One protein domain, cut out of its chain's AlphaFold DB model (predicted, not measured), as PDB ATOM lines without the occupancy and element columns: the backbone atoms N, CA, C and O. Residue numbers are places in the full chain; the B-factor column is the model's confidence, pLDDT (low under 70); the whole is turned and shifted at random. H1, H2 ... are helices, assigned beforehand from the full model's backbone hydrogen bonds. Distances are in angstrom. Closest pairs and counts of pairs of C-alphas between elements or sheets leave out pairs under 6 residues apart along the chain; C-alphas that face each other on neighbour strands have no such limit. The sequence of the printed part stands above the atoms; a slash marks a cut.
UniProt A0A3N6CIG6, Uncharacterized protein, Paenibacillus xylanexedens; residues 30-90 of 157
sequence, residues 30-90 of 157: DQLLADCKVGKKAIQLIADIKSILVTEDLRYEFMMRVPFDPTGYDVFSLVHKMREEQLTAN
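What this domain is: This is residues 30 to 90 of the 157 residues of an uncharacterized protein of Paenibacillus xylanexedens (UniProt A0A3N6CIG6). One long helix, H4, packs over two shorter helices, H2 and H3, which form a wide V joined by a tight link at residues 53 to 55. The short helix H1 is near H2 and H3 on the side away from H4, and the last turns of H4 run on beyond its contacts with H2 and H3. The printed part has 61 residues with four named helices, H1, H2, H3 and H4 in chain order, and no named strand; its class is all helix. It is compact, with a radius of gyration of the C-alphas of 10.8 A, and the C-alphas span 31 by 22 by 19 A.

Where its parts are: H1 is residues 30 to 35, and its first C-alpha, that of Asp 30, is at (216.176, 192.638, 193.109). H2 is residues 43 to 52, 14.3 A from first to last C-alpha. H3 is residues 56 to 65, 14.4 A from first to last C-alpha; C-alpha 56 is at (209.199, 194.591, 203.658). H4, residues 72 to 89, is the longest helix at 25.7 A, and it ends with C-alpha 89 at (192.412, 189.091, 205.875).

How they stand to each other: H1 and H2 are close but not clearly touching; their closest C-alphas, of Leu 33 and Ile 46, are 7.7 A apart. Their lines are about perpendicular, but only just, at 70.1 degrees. H1 is also close to H3 but not clearly touching it, with the C-alphas of Leu 32 and Met 63 closest at 7.4 A; the two run the same way at a shallow tilt of 6 degrees. H2 and H3 are close but not clearly touching, their closest C-alphas being those of Ile 52 and Leu 58 at 8.0 A, and they run opposite ways at a steep tilt of 65 degrees. H4 touches H2 with its residues 76 to 83 alone; the closest C-alphas, of Ile 52 and Arg 83, are 6.0 A apart. These two helices run the same way at a shallow tilt of 29 degrees. H4 touches H3 with its residues 78 to 82 alone, and the C-alphas of Phe 62 and Leu 78 are closest at 7.6 A. H3 and H4 run opposite ways at a steep tilt of 55 degrees. H1 and H4 are apart. In H1, H2, H3 and H4 every O i to N i+4 pair is within hydrogen-bond range.

The domain as a whole: The two C-alphas farthest apart, those of Lys 41 and Asn 90, are 31.7 A apart. The printed part has no cut. The links H1 to H2 and H3 to H4 are short, and the link H2 to H3 is tight. The mean pLDDT of the printed part is 93.2, and no printed residue is under 70.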
ATOM      1  N   ASP A  30     215.102 193.191 193.938       92.88
ATOM      2  CA  ASP A  30     216.176 192.638 193.109       92.88
ATOM      3  C   ASP A  30     216.797 191.387 193.745       92.88
ATOM      4  O   ASP A  30     217.035 190.403 193.045       92.88
ATOM      5  N   GLN A  31     216.989 191.387 195.069       93.19
ATOM      6  CA  GLN A  31     217.447 190.205 195.809       93.19
ATOM      7  C   GLN A  31     216.422 189.072 195.744       93.19
ATOM      8  O   GLN A  31     216.790 187.944 195.432       93.19
ATOM      9  N   LEU A  32     215.142 189.379 195.978       93.50
ATOM     10  CA  LEU A  32     214.055 188.400 195.923       93.50
ATOM     11  C   LEU A  32     213.971 187.743 194.541       93.50
ATOM     12  O   LEU A  32     213.932 186.520 194.432       93.50
ATOM     13  N   LEU A  33     213.983 188.542 193.469       94.19
ATOM     14  CA  LEU A  33     213.898 188.036 192.098       94.19
ATOM     15  C   LEU A  33     215.119 187.189 191.717       94.19
ATOM     16  O   LEU A  33     214.968 186.202 190.993       94.19
ATOM     17  N   ALA A  34     216.310 187.562 192.195       91.81
ATOM     18  CA  ALA A  34     217.533 186.800 191.970       91.81
ATOM     19  C   ALA A  34     217.506 185.446 192.693       91.81
ATOM     20  O   ALA A  34     217.789 184.425 192.066       91.81
ATOM     21  N   ASP A  35     217.123 185.430 193.972       91.56
ATOM     22  CA  ASP A  35     217.077 184.215 194.793       91.56
ATOM     23  C   ASP A  35     216.007 183.232 194.295       91.56
ATOM     24  O   ASP A  35     216.248 182.035 194.151       91.56
ATOM     25  N   CYS A  36     214.862 183.765 193.862       91.88
ATOM     26  CA  CYS A  36     213.782 182.992 193.248       91.88
ATOM     27  C   CYS A  36     214.047 182.585 191.788       91.88
ATOM     28  O   CYS A  36     213.153 182.049 191.133       91.88
ATOM     29  N   LYS A  37     215.233 182.890 191.237       90.44
ATOM     30  CA  LYS A  37     215.618 182.605 189.841       90.44
ATOM     31  C   LYS A  37     214.588 183.101 188.811       90.44
ATOM     32  O   LYS A  37     214.424 182.513 187.737       90.44
ATOM     33  N   VAL A  38     213.900 184.209 189.100       90.00
ATOM     34  CA  VAL A  38     212.877 184.774 188.211       90.00
ATOM     35  C   VAL A  38     213.564 185.457 187.032       90.00
ATOM     36  O   VAL A  38     214.191 186.510 187.153       90.00
ATOM     37  N   GLY A  39     213.445 184.850 185.852       87.94
ATOM     38  CA  GLY A  39     214.039 185.390 184.635       87.94
ATOM     39  C   GLY A  39     213.461 186.761 184.266       87.94
ATOM     40  O   GLY A  39     212.256 186.979 184.334       87.94
ATOM     41  N   LYS A  40     214.302 187.666 183.746       87.81
ATOM     42  CA  LYS A  40     213.902 189.030 183.327       87.81
ATOM     43  C   LYS A  40     212.773 189.075 182.283       87.81
ATOM     44  O   LYS A  40     212.150 190.113 182.099       87.81
ATOM     45  N   LYS A  41     212.529 187.965 181.578       90.69
ATOM     46  CA  LYS A  41     211.450 187.820 180.586       90.69
ATOM     47  C   LYS A  41     210.092 187.471 181.209       90.69
ATOM     48  O   LYS A  41     209.084 187.573 180.520       90.69
ATOM     49  N   ALA A  42     210.042 187.088 182.486       91.00
ATOM     50  CA  ALA A  42     208.807 186.791 183.211       91.00
ATOM     51  C   ALA A  42     208.122 188.090 183.677       91.00
ATOM     52  O   ALA A  42     207.923 188.315 184.868       91.00
ATOM     53  N   ILE A  43     207.809 188.974 182.722       92.12
ATOM     54  CA  ILE A  43     207.355 190.351 182.975       92.12
ATOM     55  C   ILE A  43     206.115 190.367 183.875       92.12
ATOM     56  O   ILE A  43     206.087 191.128 184.838       92.12
ATOM     57  N   GLN A  44     205.137 189.496 183.600       90.38
ATOM     58  CA  GLN A  44     203.910 189.414 184.393       90.38
ATOM     59  C   GLN A  44     204.195 188.988 185.837       90.38
ATOM     60  O   GLN A  44     203.801 189.686 186.759       90.38
ATOM     61  N   LEU A  45     204.970 187.916 186.037       93.00
ATOM     62  CA  LEU A  45     205.317 187.435 187.375       93.00
ATOM     63  C   LEU A  45     206.075 188.493 188.189       93.00
ATOM     64  O   LEU A  45     205.799 188.688 189.369       93.00
ATOM     65  N   ILE A  46     207.004 189.217 187.558       94.69
ATOM     66  CA  ILE A  46     207.720 190.329 188.203       94.69
ATOM     67  C   ILE A  46     206.743 191.435 188.623       94.69
ATOM     68  O   ILE A  46     206.890 192.011 189.702       94.69
ATOM     69  N   ALA A  47     205.772 191.753 187.771       92.06
ATOM     70  CA  ALA A  47     204.774 192.772 188.053       92.06
ATOM     71  C   ALA A  47     203.844 192.348 189.204       92.06
ATOM     72  O   ALA A  47     203.611 193.139 190.120       92.06
ATOM     73  N   ASP A  48     203.411 191.087 189.215       93.12
ATOM     74  CA  ASP A  48     202.590 190.505 190.277       93.12
ATOM     75  C   ASP A  48     203.326 190.560 191.619       93.12
ATOM     76  O   ASP A  48     202.811 191.155 192.567       93.12
ATOM     77  N   ILE A  49     204.576 190.077 191.668       95.31
ATOM     78  CA  ILE A  49     205.460 190.163 192.845       95.31
ATOM     79  C   ILE A  49     205.517 191.594 193.384       95.31
ATOM     80  O   ILE A  49     205.327 191.817 194.578       95.31
ATOM     81  N   LYS A  50     205.745 192.581 192.511       94.19
ATOM     82  CA  LYS A  50     205.859 193.990 192.919       94.19
ATOM     83  C   LYS A  50     204.541 194.587 193.402       94.19
ATOM     84  O   LYS A  50     204.566 195.470 194.252       94.19
ATOM     85  N   SER A  51     203.413 194.128 192.867       92.00
ATOM     86  CA  SER A  51     202.083 194.615 193.249       92.00
ATOM     87  C   SER A  51     201.532 193.964 194.520       92.00
ATOM     88  O   SER A  51     200.723 194.574 195.215       92.00
ATOM     89  N   ILE A  52     201.980 192.745 194.833       94.56
ATOM     90  CA  ILE A  52     201.486 191.954 195.963       94.56
ATOM     91  C   ILE A  52     202.422 192.082 197.166       94.56
ATOM     92  O   ILE A  52     201.939 192.205 198.287       94.56
ATOM     93  N   LEU A  53     203.745 192.111 196.966       94.88
ATOM     94  CA  LEU A  53     204.752 192.149 198.038       94.88
ATOM     95  C   LEU A  53     205.269 193.575 198.294       94.88
ATOM     96  O   LEU A  53     206.474 193.849 198.286       94.88
ATOM     97  N   VAL A  54     204.338 194.512 198.474       92.31
ATOM     98  CA  VAL A  54     204.636 195.954 198.539       92.31
ATOM     99  C   VAL A  54     205.432 196.353 199.787       92.31
ATOM    100  O   VAL A  54     206.281 197.243 199.712       92.31
ATOM    101  N   THR A  55     205.233 195.670 200.916       92.12
ATOM    102  CA  THR A  55     205.943 195.943 202.177       92.12
ATOM    103  C   THR A  55     207.139 195.015 202.381       92.12
ATOM    104  O   THR A  55     207.231 193.946 201.777       92.12
ATOM    105  N   GLU A  56     208.073 195.435 203.238       92.56
ATOM    106  CA  GLU A  56     209.199 194.591 203.658       92.56
ATOM    107  C   GLU A  56     208.721 193.312 204.343       92.56
ATOM    108  O   GLU A  56     209.204 192.237 203.997       92.56
ATOM    109  N   ASP A  57     207.713 193.412 205.211       92.81
ATOM    110  CA  ASP A  57     207.136 192.260 205.907       92.81
ATOM    111  C   ASP A  57     206.563 191.229 204.929       92.81
ATOM    112  O   ASP A  57     206.832 190.039 205.059       92.81
ATOM    113  N   LEU A  58     205.856 191.671 203.881       94.12
ATOM    114  CA  LEU A  58     205.321 190.761 202.862       94.12
ATOM    115  C   LEU A  58     206.435 190.071 202.069       94.12
ATOM    116  O   LEU A  58     206.318 188.892 201.743       94.12
ATOM    117  N   ARG A  59     207.529 190.781 201.764       95.75
ATOM    118  CA  ARG A  59     208.693 190.172 201.101       95.75
ATOM    119  C   ARG A  59     209.399 189.178 202.015       95.75
ATOM    120  O   ARG A  59     209.782 188.110 201.553       95.75
ATOM    121  N   TYR A  60     209.536 189.503 203.296       94.44
ATOM    122  CA  TYR A  60     210.103 188.598 204.287       94.44
ATOM    123  C   TYR A  60     209.256 187.330 204.432       94.44
ATOM    124  O   TYR A  60     209.775 186.224 204.303       94.44
ATOM    125  N   GLU A  61     207.943 187.472 204.617       94.94
ATOM    126  CA  GLU A  61     207.024 186.335 204.699       94.94
ATOM    127  C   GLU A  61     207.057 185.467 203.444       94.94
ATOM    128  O   GLU A  61     207.044 184.241 203.543       94.94
ATOM    129  N   PHE A  62     207.132 186.088 202.269       96.44
ATOM    130  CA  PHE A  62     207.281 185.370 201.013       96.44
ATOM    131  C   PHE A  62     208.565 184.526 201.000       96.44
ATOM    132  O   PHE A  62     208.509 183.325 200.734       96.44
ATOM    133  N   MET A  63     209.706 185.118 201.367       94.94
ATOM    134  CA  MET A  63     210.997 184.419 201.407       94.94
ATOM    135  C   MET A  63     211.073 183.336 202.489       94.94
ATOM    136  O   MET A  63     211.824 182.379 202.344       94.94
ATOM    137  N   MET A  64     210.268 183.431 203.547       94.62
ATOM    138  CA  MET A  64     210.144 182.371 204.553       94.62
ATOM    139  C   MET A  64     209.340 181.158 204.062       94.62
ATOM    140  O   MET A  64     209.428 180.083 204.656       94.62
ATOM    141  N   ARG A  65     208.523 181.326 203.017       95.62
ATOM    142  CA  ARG A  65     207.607 180.297 202.497       95.62
ATOM    143  C   ARG A  65     208.061 179.710 201.159       95.62
ATOM    144  O   ARG A  65     207.564 178.652 200.774       95.62
ATOM    145  N   VAL A  66     208.950 180.394 200.438       94.12
ATOM    146  CA  VAL A  66     209.474 179.918 199.154       94.12
ATOM    147  C   VAL A  66     210.314 178.647 199.368       94.12
ATOM    148  O   VAL A  66     211.105 178.588 200.312       94.12
ATOM    149  N   PRO A  67     210.138 177.590 198.553       91.25
ATOM    150  CA  PRO A  67     210.915 176.367 198.710       91.25
ATOM    151  C   PRO A  67     212.390 176.590 198.357       91.25
ATOM    152  O   PRO A  67     212.741 177.499 197.608       91.25
ATOM    153  N   PHE A  68     213.254 175.712 198.868       86.50
ATOM    154  CA  PHE A  68     214.657 175.671 198.468       86.50
ATOM    155  C   PHE A  68     214.757 175.233 196.997       86.50
ATOM    156  O   PHE A  68     214.312 174.140 196.659       86.50
ATOM    157  N   ASP A  69     215.340 176.085 196.149       88.62
ATOM    158  CA  ASP A  69     215.387 175.952 194.681       88.62
ATOM    159  C   ASP A  69     214.005 176.005 193.982       88.62
ATOM    160  O   ASP A  69     213.546 175.012 193.412       88.62
ATOM    161  N   PRO A  70     213.310 177.158 194.026       91.62
ATOM    162  CA  PRO A  70     211.949 177.272 193.517       91.62
ATOM    163  C   PRO A  70     211.893 177.277 191.986       91.62
ATOM    164  O   PRO A  70     212.721 177.887 191.303       91.62
ATOM    165  N   THR A  71     210.842 176.674 191.429       91.12
ATOM    166  CA  THR A  71     210.496 176.861 190.018       91.12
ATOM    167  C   THR A  71     209.690 178.147 189.828       91.12
ATOM    168  O   THR A  71     209.058 178.660 190.753       91.12
ATOM    169  N   GLY A  72     209.622 178.658 188.594       89.81
ATOM    170  CA  GLY A  72     208.769 179.814 188.289       89.81
ATOM    171  C   GLY A  72     207.287 179.582 188.616       89.81
ATOM    172  O   GLY A  72     206.588 180.532 188.965       89.81
ATOM    173  N   TYR A  73     206.817 178.330 188.552       92.06
ATOM    174  CA  TYR A  73     205.455 177.965 188.944       92.06
ATOM    175  C   TYR A  73     205.250 178.039 190.462       92.06
ATOM    176  O   TYR A  73     204.205 178.517 190.902       92.06
ATOM    177  N   ASP A  74     206.238 177.630 191.261       94.50
ATOM    178  CA  ASP A  74     206.160 177.710 192.726       94.50
ATOM    179  C   ASP A  74     206.094 179.166 193.188       94.50
ATOM    180  O   ASP A  74     205.238 179.531 193.995       94.50
ATOM    181  N   VAL A  75     206.945 180.017 192.605       95.50
ATOM    182  CA  VAL A  75     206.942 181.468 192.841       95.50
ATOM    183  C   VAL A  75     205.584 182.055 192.460       95.50
ATOM    184  O   VAL A  75     204.959 182.735 193.270       95.50
ATOM    185  N   PHE A  76     205.098 181.765 191.249       94.69
ATOM    186  CA  PHE A  76     203.794 182.226 190.773       94.69
ATOM    187  C   PHE A  76     202.658 181.818 191.717       94.69
ATOM    188  O   PHE A  76     201.858 182.665 192.120       94.69
ATOM    189  N   SER A  77     202.616 180.541 192.100       95.88
ATOM    190  CA  SER A  77     201.569 179.976 192.953       95.88
ATOM    191  C   SER A  77     201.582 180.600 194.345       95.88
ATOM    192  O   SER A  77     200.532 180.965 194.870       95.88
ATOM    193  N   LEU A  78     202.767 180.778 194.938       97.31
ATOM    194  CA  LEU A  78     202.907 181.390 196.256       97.31
ATOM    195  C   LEU A  78     202.505 182.869 196.245       97.31
ATOM    196  O   LEU A  78     201.793 183.313 197.144       97.31
ATOM    197  N   VAL A  79     202.902 183.623 195.215       96.25
ATOM    198  CA  VAL A  79     202.505 185.030 195.047       96.25
ATOM    199  C   VAL A  79     200.981 185.162 194.974       96.25
ATOM    200  O   VAL A  79     200.404 185.996 195.671       96.25
ATOM    201  N   HIS A  80     200.315 184.311 194.187       95.19
ATOM    202  CA  HIS A  80     198.855 184.331 194.061       95.19
ATOM    203  C   HIS A  80     198.159 183.920 195.359       95.19
ATOM    204  O   HIS A  80     197.219 184.587 195.785       95.19
ATOM    205  N   LYS A  81     198.681 182.908 196.057       96.81
ATOM    206  CA  LYS A  81     198.183 182.532 197.383       96.81
ATOM    207  C   LYS A  81     198.288 183.691 198.382       96.81
ATOM    208  O   LYS A  81     197.325 183.994 199.078       96.81
ATOM    209  N   MET A  82     199.420 184.395 198.423       96.88
ATOM    210  CA  MET A  82     199.584 185.560 199.303       96.88
ATOM    211  C   MET A  82     198.660 186.725 198.925       96.88
ATOM    212  O   MET A  82     198.232 187.479 199.799       96.88
ATOM    213  N   ARG A  83     198.321 186.885 197.639       96.38
ATOM    214  CA  ARG A  83     197.303 187.850 197.203       96.38
ATOM    215  C   ARG A  83     195.929 187.506 197.777       96.38
ATOM    216  O   ARG A  83     195.267 188.390 198.317       96.38
ATOM    217  N   GLU A  84     195.508 186.248 197.670       96.12
ATOM    218  CA  GLU A  84     194.231 185.770 198.219       96.12
ATOM    219  C   GLU A  84     194.161 185.956 199.739       96.12
ATOM    220  O   GLU A  84     193.155 186.446 200.257       96.12
ATOM    221  N   GLU A  85     195.249 185.640 200.447       96.06
ATOM    222  CA  GLU A  85     195.375 185.858 201.892       96.06
ATOM    223  C   GLU A  85     195.188 187.339 202.251       96.06
ATOM    224  O   GLU A  85     194.391 187.658 203.133       96.06
ATOM    225  N   GLN A  86     195.841 188.259 201.529       94.50
ATOM    226  CA  GLN A  86     195.688 189.701 201.754       94.50
ATOM    227  C   GLN A  86     194.259 190.193 201.500       94.50
ATOM    228  O   GLN A  86     193.724 190.966 202.295       94.50
ATOM    229  N   LEU A  87     193.635 189.742 200.409       95.12
ATOM    230  CA  LEU A  87     192.259 190.115 200.063       95.12
ATOM    231  C   LEU A  87     191.232 189.552 201.053       95.12
ATOM    232  O   LEU A  87     190.168 190.141 201.215       95.12
ATOM    233  N   THR A  88     191.548 188.440 201.717       94.19
ATOM    234  CA  THR A  88     190.670 187.813 202.714       94.19
ATOM    235  C   THR A  88     190.852 188.425 204.099       94.19
ATOM    236  O   THR A  88     189.870 188.693 204.785       94.19
ATOM    237  N   ALA A  89     192.099 188.644 204.521       92.94
ATOM    238  CA  ALA A  89     192.412 189.091 205.875       92.94
ATOM    239  C   ALA A  89     192.076 190.570 206.104       92.94
ATOM    240  O   ALA A  89     191.629 190.935 207.189       92.94
ATOM    241  N   ASN A  90     192.307 191.422 205.102       88.44
ATOM    242  CA  ASN A  90     192.069 192.857 205.213       88.44
ATOM    243  C   ASN A  90     191.662 193.463 203.854       88.44
ATOM    244  O   ASN A  90     192.459 194.176 203.231       88.44
TER     245      ASN A  90